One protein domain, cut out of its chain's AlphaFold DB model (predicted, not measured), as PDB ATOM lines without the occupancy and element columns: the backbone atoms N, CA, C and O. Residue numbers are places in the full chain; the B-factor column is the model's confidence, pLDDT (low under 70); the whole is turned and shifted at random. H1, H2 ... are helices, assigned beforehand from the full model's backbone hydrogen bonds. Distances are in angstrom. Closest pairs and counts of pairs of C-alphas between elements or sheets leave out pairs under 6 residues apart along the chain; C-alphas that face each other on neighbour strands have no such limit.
ATOM      1  N   PRO A 281     203.447-151.414 427.315       75.44
ATOM      2  CA  PRO A 281     204.567-150.746 426.661       75.44
ATOM      3  C   PRO A 281     204.100-149.629 425.719       75.44
ATOM      4  O   PRO A 281     203.496-149.869 424.666       75.44
ATOM      5  N   GLY A 282     204.446-148.394 426.087       78.19
ATOM      6  CA  GLY A 282     204.085-147.168 425.376       78.19
ATOM      7  C   GLY A 282     203.060-146.287 426.092       78.19
ATOM      8  O   GLY A 282     202.778-145.212 425.572       78.19
ATOM      9  N   TYR A 283     202.538-146.681 427.264       85.12
ATOM     10  CA  TYR A 283     201.630-145.854 428.078       85.12
ATOM     11  C   TYR A 283     202.169-144.428 428.316       85.12
ATOM     12  O   TYR A 283     201.442-143.456 428.138       85.12
ATOM     13  N   GLU A 284     203.467-144.301 428.609       85.44
ATOM     14  CA  GLU A 284     204.193-143.034 428.825       85.44
ATOM     15  C   GLU A 284     204.140-142.047 427.640       85.44
ATOM     16  O   GLU A 284     204.443-140.868 427.800       85.44
ATOM     17  N   LEU A 285     203.779-142.517 426.441       86.31
ATOM     18  CA  LEU A 285     203.713-141.716 425.213       86.31
ATOM     19  C   LEU A 285     202.285-141.249 424.872       86.31
ATOM     20  O   LEU A 285     202.076-140.669 423.802       86.31
ATOM     21  N   LEU A 286     201.302-141.523 425.738       86.25
ATOM     22  CA  LEU A 286     199.919-141.064 425.595       86.25
ATOM     23  C   LEU A 286     199.682-139.828 426.467       86.25
ATOM     24  O   LEU A 286     200.024-139.795 427.647       86.25
ATOM     25  N   THR A 287     199.008-138.824 425.910       88.50
ATOM     26  CA  THR A 287     198.441-137.730 426.708       88.50
ATOM     27  C   THR A 287     197.266-138.227 427.558       88.50
ATOM     28  O   THR A 287     196.622-139.220 427.221       88.50
ATOM     29  N   ALA A 288     196.909-137.508 428.628       85.69
ATOM     30  CA  ALA A 288     195.788-137.882 429.501       85.69
ATOM     31  C   ALA A 288     194.465-138.123 428.737       85.69
ATOM     32  O   ALA A 288     193.718-139.045 429.057       85.69
ATOM     33  N   LYS A 289     194.209-137.353 427.667       87.31
ATOM     34  CA  LYS A 289     193.041-137.528 426.784       87.31
ATOM     35  C   LYS A 289     193.081-138.855 426.011       87.31
ATOM     36  O   LYS A 289     192.051-139.500 425.848       87.31
ATOM     37  N   GLU A 290     194.262-139.287 425.577       90.19
ATOM     38  CA  GLU A 290     194.463-140.574 424.897       90.19
ATOM     39  C   GLU A 290     194.406-141.755 425.873       90.19
ATOM     40  O   GLU A 290     193.900-142.812 425.509       90.19
ATOM     41  N   VAL A 291     194.853-141.581 427.124       87.38
ATOM     42  CA  VAL A 291     194.685-142.590 428.187       87.38
ATOM     43  C   VAL A 291     193.200-142.825 428.482       87.38
ATOM     44  O   VAL A 291     192.772-143.976 428.544       87.38
ATOM     45  N   VAL A 292     192.393-141.762 428.598       88.06
ATOM     46  CA  VAL A 292     190.929-141.874 428.759       88.06
ATOM     47  C   VAL A 292     190.283-142.565 427.553       88.06
ATOM     48  O   VAL A 292     189.432-143.435 427.733       88.06
ATOM     49  N   LEU A 293     190.721-142.251 426.331       86.94
ATOM     50  CA  LEU A 293     190.247-142.916 425.114       86.94
ATOM     51  C   LEU A 293     190.577-144.423 425.113       86.94
ATOM     52  O   LEU A 293     189.709-145.247 424.835       86.94
ATOM     53  N   CYS A 294     191.811-144.791 425.469       87.88
ATOM     54  CA  CYS A 294     192.256-146.186 425.534       87.88
ATOM     55  C   CYS A 294     191.545-146.982 426.639       87.88
ATOM     56  O   CYS A 294     191.266-148.160 426.438       87.88
ATOM     57  N   LYS A 295     191.193-146.335 427.762       87.62
ATOM     58  CA  LYS A 295     190.302-146.896 428.791       87.62
ATOM     59  C   LYS A 295     188.889-147.133 428.250       87.62
ATOM     60  O   LYS A 295     188.388-148.243 428.351       87.62
ATOM     61  N   LYS A 296     188.261-146.114 427.645       85.69
ATOM     62  CA  LYS A 296     186.869-146.175 427.151       85.69
ATOM     63  C   LYS A 296     186.660-147.275 426.100       85.69
ATOM     64  O   LYS A 296     185.619-147.918 426.088       85.69
ATOM     65  N   ILE A 297     187.631-147.453 425.204       85.88
ATOM     66  CA  ILE A 297     187.548-148.380 424.063       85.88
ATOM     67  C   ILE A 297     188.135-149.766 424.410       85.88
ATOM     68  O   ILE A 297     188.021-150.700 423.617       85.88
ATOM     69  N   ASP A 298     188.769-149.913 425.580       84.62
ATOM     70  CA  ASP A 298     189.589-151.072 425.951       84.62
ATOM     71  C   ASP A 298     190.609-151.413 424.843       84.62
ATOM     72  O   ASP A 298     190.456-152.345 424.050       84.62
ATOM     73  N   LEU A 299     191.614-150.549 424.691       84.19
ATOM     74  CA  LEU A 299     192.600-150.631 423.614       84.19
ATOM     75  C   LEU A 299     194.010-150.393 424.158       84.19
ATOM     76  O   LEU A 299     194.339-149.285 424.578       84.19
ATOM     77  N   ASN A 300     194.871-151.413 424.101       85.44
ATOM     78  CA  ASN A 300     196.235-151.327 424.627       85.44
ATOM     79  C   ASN A 300     197.005-150.123 424.028       85.44
ATOM     80  O   ASN A 300     197.020-149.970 422.798       85.44
ATOM     81  N   PRO A 301     197.747-149.336 424.835       87.56
ATOM     82  CA  PRO A 301     198.530-148.184 424.375       87.56
ATOM     83  C   PRO A 301     199.434-148.491 423.174       87.56
ATOM     84  O   PRO A 301     199.497-147.730 422.206       87.56
ATOM     85  N   SER A 302     200.072-149.667 423.175       84.44
ATOM     86  CA  SER A 302     200.924-150.126 422.074       84.44
ATOM     87  C   SER A 302     200.168-150.339 420.755       84.44
ATOM     88  O   SER A 302     200.760-150.209 419.684       84.44
ATOM     89  N   GLN A 303     198.883-150.705 420.804       84.75
ATOM     90  CA  GLN A 303     198.023-150.868 419.628       84.75
ATOM     91  C   GLN A 303     197.488-149.511 419.158       84.75
ATOM     92  O   GLN A 303     197.597-149.195 417.971       84.75
ATOM     93  N   TYR A 304     197.025-148.674 420.093       88.25
ATOM     94  CA  TYR A 304     196.597-147.304 419.812       88.25
ATOM     95  C   TYR A 304     197.695-146.490 419.109       88.25
ATOM     96  O   TYR A 304     197.452-145.923 418.046       88.25
ATOM     97  N   LEU A 305     198.935-146.501 419.610       88.38
ATOM     98  CA  LEU A 305     200.051-145.769 418.993       88.38
ATOM     99  C   LEU A 305     200.393-146.265 417.578       88.38
ATOM    100  O   LEU A 305     200.712-145.459 416.699       88.38
ATOM    101  N   LYS A 306     200.297-147.580 417.326       85.94
ATOM    102  CA  LYS A 306     200.477-148.160 415.982       85.94
ATOM    103  C   LYS A 306     199.384-147.674 415.027       85.94
ATOM    104  O   LYS A 306     199.696-147.297 413.899       85.94
ATOM    105  N   ALA A 307     198.135-147.620 415.491       83.94
ATOM    106  CA  ALA A 307     197.006-147.105 414.725       83.94
ATOM    107  C   ALA A 307     197.094-145.595 414.479       83.94
ATOM    108  O   ALA A 307     197.075-145.188 413.323       83.94
ATOM    109  N   LYS A 308     197.295-144.773 415.517       86.75
ATOM    110  CA  LYS A 308     197.511-143.318 415.418       86.75
ATOM    111  C   LYS A 308     198.582-142.987 414.376       86.75
ATOM    112  O   LYS A 308     198.361-142.159 413.494       86.75
ATOM    113  N   LYS A 309     199.720-143.690 414.417       85.06
ATOM    114  CA  LYS A 309     200.798-143.542 413.431       85.06
ATOM    115  C   LYS A 309     200.360-143.930 412.015       85.06
ATOM    116  O   LYS A 309     200.626-143.173 411.086       85.06
ATOM    117  N   ALA A 310     199.690-145.069 411.841       81.06
ATOM    118  CA  ALA A 310     199.205-145.520 410.536       81.06
ATOM    119  C   ALA A 310     198.132-144.586 409.945       81.06
ATOM    120  O   ALA A 310     198.176-144.295 408.754       81.06
ATOM    121  N   LEU A 311     197.217-144.065 410.768       80.12
ATOM    122  CA  LEU A 311     196.159-143.132 410.371       80.12
ATOM    123  C   LEU A 311     196.729-141.769 409.944       80.12
ATOM    124  O   LEU A 311     196.341-141.261 408.895       80.12
ATOM    125  N   ILE A 312     197.704-141.222 410.684       83.19
ATOM    126  CA  ILE A 312     198.429-139.993 410.294       83.19
ATOM    127  C   ILE A 312     199.247-140.218 409.013       83.19
ATOM    128  O   ILE A 312     199.295-139.355 408.140       83.19
ATOM    129  N   GLN A 313     199.888-141.380 408.854       78.25
ATOM    130  CA  GLN A 313     200.618-141.691 407.621       78.25
ATOM    131  C   GLN A 313     199.678-141.884 406.421       78.25
ATOM    132  O   GLN A 313     200.016-141.449 405.325       78.25
ATOM    133  N   ALA A 314     198.493-142.469 406.615       71.38
ATOM    134  CA  ALA A 314     197.489-142.613 405.564       71.38
ATOM    135  C   ALA A 314     196.896-141.258 405.146       71.38
ATOM    136  O   ALA A 314     196.826-140.979 403.949       71.38
ATOM    137  N   SER A 315     196.540-140.385 406.098       72.88
ATOM    138  CA  SER A 315     195.996-139.055 405.792       72.88
ATOM    139  C   SER A 315     197.002-138.173 405.039       72.88
ATOM    140  O   SER A 315     196.609-137.485 404.099       72.88
ATOM    141  N   LEU A 316     198.294-138.258 405.384       71.62
ATOM    142  CA  LEU A 316     199.395-137.565 404.700       71.62
ATOM    143  C   LEU A 316     199.695-138.085 403.283       71.62
ATOM    144  O   LEU A 316     200.286-137.350 402.495       71.62
ATOM    145  N   VAL A 317     199.364-139.343 402.972       66.38
ATOM    146  CA  VAL A 317     199.710-139.984 401.686       66.38
ATOM    147  C   VAL A 317     198.536-140.015 400.708       66.38
ATOM    148  O   VAL A 317     198.756-139.830 399.514       66.38
ATOM    149  N   HIS A 318     197.312-140.246 401.191       59.94
ATOM    150  CA  HIS A 318     196.138-140.452 400.337       59.94
ATOM    151  C   HIS A 318     195.125-139.303 400.362       59.94
ATOM    152  O   HIS A 318     194.410-139.134 399.380       59.94
ATOM    153  N   GLY A 319     195.094-138.494 401.429       57.38
ATOM    154  CA  GLY A 319     194.092-137.443 401.612       57.38
ATOM    155  C   GLY A 319     192.729-138.012 402.020       57.38
ATOM    156  O   GLY A 319     191.968-138.468 401.179       57.38
ATOM    157  N   LEU A 320     192.420-137.917 403.319       55.59
ATOM    158  CA  LEU A 320     191.236-138.497 403.976       55.59
ATOM    159  C   LEU A 320     191.211-140.046 403.991       55.59
ATOM    160  O   LEU A 320     191.961-140.735 403.301       55.59
ATOM    161  N   LEU A 321     190.376-140.595 404.873       54.16
ATOM    162  CA  LEU A 321     189.971-141.997 404.906       54.16
ATOM    163  C   LEU A 321     188.451-142.006 404.750       54.16
ATOM    164  O   LEU A 321     187.766-141.504 405.640       54.16
ATOM    165  N   ASP A 322     187.939-142.545 403.641       43.84
ATOM    166  CA  ASP A 322     186.500-142.543 403.348       43.84
ATOM    167  C   ASP A 322     185.688-143.123 404.523       43.84
ATOM    168  O   ASP A 322     185.799-144.315 404.840       43.84
ATOM    169  N   LYS A 323     184.811-142.310 405.122       44.97
ATOM    170  CA  LYS A 323     183.553-142.840 405.654       44.97
ATOM    171  C   LYS A 323     182.647-143.070 404.436       44.97
ATOM    172  O   LYS A 323     182.429-142.159 403.650       44.97
ATOM    173  N   SER A 332     191.573-153.933 405.859       45.53
ATOM    174  CA  SER A 332     191.763-152.963 406.940       45.53
ATOM    175  C   SER A 332     193.226-152.500 407.042       45.53
ATOM    176  O   SER A 332     194.130-153.261 407.382       45.53
ATOM    177  N   ILE A 333     193.460-151.215 406.747       54.31
ATOM    178  CA  ILE A 333     194.803-150.603 406.750       54.31
ATOM    179  C   ILE A 333     195.392-150.448 408.168       54.31
ATOM    180  O   ILE A 333     196.581-150.189 408.339       54.31
ATOM    181  N   VAL A 334     194.553-150.654 409.186       57.28
ATOM    182  CA  VAL A 334     194.899-150.752 410.604       57.28
ATOM    183  C   VAL A 334     194.323-152.064 411.131       57.28
ATOM    184  O   VAL A 334     193.133-152.321 410.957       57.28
ATOM    185  N   LYS A 335     195.144-152.873 411.812       60.44
ATOM    186  CA  LYS A 335     194.692-154.059 412.560       60.44
ATOM    187  C   LYS A 335     194.145-153.647 413.934       60.44
ATOM    188  O   LYS A 335     194.782-153.895 414.950       60.44
ATOM    189  N   ILE A 336     193.002-152.971 413.926       66.19
ATOM    190  CA  ILE A 336     192.146-152.721 415.091       66.19
ATOM    191  C   ILE A 336     190.746-153.224 414.733       66.19
ATOM    192  O   ILE A 336     190.389-153.280 413.554       66.19
ATOM    193  N   ASP A 337     190.001-153.615 415.760       68.50
ATOM    194  CA  ASP A 337     188.605-154.027 415.676       68.50
ATOM    195  C   ASP A 337     187.726-152.985 414.955       68.50
ATOM    196  O   ASP A 337     187.968-151.777 415.035       68.50
ATOM    197  N   VAL A 338     186.716-153.442 414.217       61.12
ATOM    198  CA  VAL A 338     185.928-152.593 413.307       61.12
ATOM    199  C   VAL A 338     185.162-151.523 414.083       61.12
ATOM    200  O   VAL A 338     185.129-150.370 413.654       61.12
ATOM    201  N   GLU A 339     184.631-151.885 415.250       65.81
ATOM    202  CA  GLU A 339     183.910-150.994 416.161       65.81
ATOM    203  C   GLU A 339     184.873-149.986 416.812       65.81
ATOM    204  O   GLU A 339     184.736-148.771 416.649       65.81
ATOM    205  N   LYS A 340     185.940-150.497 417.448       75.12
ATOM    206  CA  LYS A 340     186.974-149.709 418.152       75.12
ATOM    207  C   LYS A 340     187.699-148.701 417.244       75.12
ATOM    208  O   LYS A 340     188.235-147.701 417.719       75.12
ATOM    209  N   LYS A 341     187.709-148.928 415.924       75.00
ATOM    210  CA  LYS A 341     188.286-148.019 414.919       75.00
ATOM    211  C   LYS A 341     187.521-146.690 414.793       75.00
ATOM    212  O   LYS A 341     188.160-145.685 414.479       75.00
ATOM    213  N   GLY A 342     186.201-146.674 415.001       77.38
ATOM    214  CA  GLY A 342     185.362-145.478 414.822       77.38
ATOM    215  C   GLY A 342     185.757-144.347 415.773       77.38
ATOM    216  O   GLY A 342     186.252-143.311 415.329       77.38
ATOM    217  N   ASP A 343     185.652-144.611 417.077       81.12
ATOM    218  CA  ASP A 343     186.025-143.679 418.151       81.12
ATOM    219  C   ASP A 343     187.477-143.164 418.016       81.12
ATOM    220  O   ASP A 343     187.746-141.990 418.268       81.12
ATOM    221  N   VAL A 344     188.425-144.008 417.581       81.94
ATOM    222  CA  VAL A 344     189.827-143.594 417.360       81.94
ATOM    223  C   VAL A 344     189.955-142.592 416.207       81.94
ATOM    224  O   VAL A 344     190.710-141.627 416.324       81.94
ATOM    225  N   VAL A 345     189.226-142.788 415.102       80.75
ATOM    226  CA  VAL A 345     189.218-141.838 413.976       80.75
ATOM    227  C   VAL A 345     188.556-140.525 414.389       80.75
ATOM    228  O   VAL A 345     189.131-139.463 414.158       80.75
ATOM    229  N   ASP A 346     187.395-140.582 415.040       83.69
ATOM    230  CA  ASP A 346     186.639-139.379 415.394       83.69
ATOM    231  C   ASP A 346     187.333-138.559 416.506       83.69
ATOM    232  O   ASP A 346     187.374-137.329 416.420       83.69
ATOM    233  N   PHE A 347     188.034-139.201 417.453       88.00
ATOM    234  CA  PHE A 347     188.957-138.513 418.370       88.00
ATOM    235  C   PHE A 347     190.102-137.806 417.628       88.00
ATOM    236  O   PHE A 347     190.447-136.670 417.949       88.00
ATOM    237  N   MET A 348     190.706-138.450 416.624       84.06
ATOM    238  CA  MET A 348     191.810-137.852 415.861       84.06
ATOM    239  C   MET A 348     191.353-136.701 414.950       84.06
ATOM    240  O   MET A 348     192.149-135.795 414.689       84.06
ATOM    241  N   ILE A 349     190.087-136.703 414.517       84.00
ATOM    242  CA  ILE A 349     189.427-135.551 413.884       84.00
ATOM    243  C   ILE A 349     189.254-134.421 414.906       84.00
ATOM    244  O   ILE A 349     189.663-133.291 414.640       84.00
ATOM    245  N   GLN A 350     188.707-134.712 416.092       84.31
ATOM    246  CA  GLN A 350     188.486-133.714 417.146       84.31
ATOM    247  C   GLN A 350     189.798-133.094 417.663       84.31
ATOM    248  O   GLN A 350     189.840-131.909 417.989       84.31
ATOM    249  N   ALA A 351     190.888-133.867 417.689       83.50
ATOM    250  CA  ALA A 351     192.235-133.400 418.015       83.50
ATOM    251  C   ALA A 351     192.924-132.617 416.873       83.50
ATOM    252  O   ALA A 351     194.045-132.138 417.051       83.50
ATOM    253  N   GLY A 352     192.299-132.505 415.693       83.25
ATOM    254  CA  GLY A 352     192.851-131.816 414.522       83.25
ATOM    255  C   GLY A 352     194.032-132.530 413.851       83.25
ATOM    256  O   GLY A 352     194.706-131.940 413.010       83.25
TER     257      GLY A 352
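What this domain is: This is residues 281 to 323 and 332 to 352 of the 362 residues of the protein "Hypothetical protein" of Cyclophora tenuis (UniProt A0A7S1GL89). One long helix, H2, has two shorter helices, H1 and H3, side by side and set crosswise to it, H1 making a corner at its first end and H3 crossing near its middle. The 64 printed residues, with three named helices in the order H1, H2, H3, are all helix in class, compact, with radius of gyration 11.2 A and spans of 29 by 21 by 21 A.

How they stand to each other: Start at H2, residues 301 to 318; its residues 308 to 311 alone only just touch H3, residues 340 to 350, with 3 pairs of C-alphas within 8 A, the closest Lys 308 and Met 348, 7.9 A, at a steep tilt of 61 degrees, the same way. Its residues 301 to 304 alone only just touch H1, residues 288 to 297, only at the corner, with 3 such pairs, the closest Cys 294 and Pro 301, 6.7 A, about perpendicular at 80 degrees. H1 and H3 only just touch, with 3 such pairs, the closest Ile 297 and Lys 340, 6.1 A, at a shallow tilt of 29 degrees, opposite ways. Every O i to N i+4 pair is within hydrogen-bond range in H1, 13 of 14 in H2 and 6 of 7 in H3.

Where its parts are: Find C-alpha 301 at (198.530, -148.184, 424.375); H2 runs 25.4 A to C-alpha 318. H1, 14.4 A, begins at (195.788, -137.882, 429.501); H3, 16.1 A, ends at (188.486, -133.714, 417.146).

The domain as a whole: The C-alphas farthest apart, Glu 284 and Lys 323, are 31.0 A apart. Residues 324 to 331 are not printed, and C-alphas 323 and 332 are 13.1 A apart across this cut, in the link from H2 to H3. Look for pLDDT under 70 at residues 317 to 323 and 332 to 339.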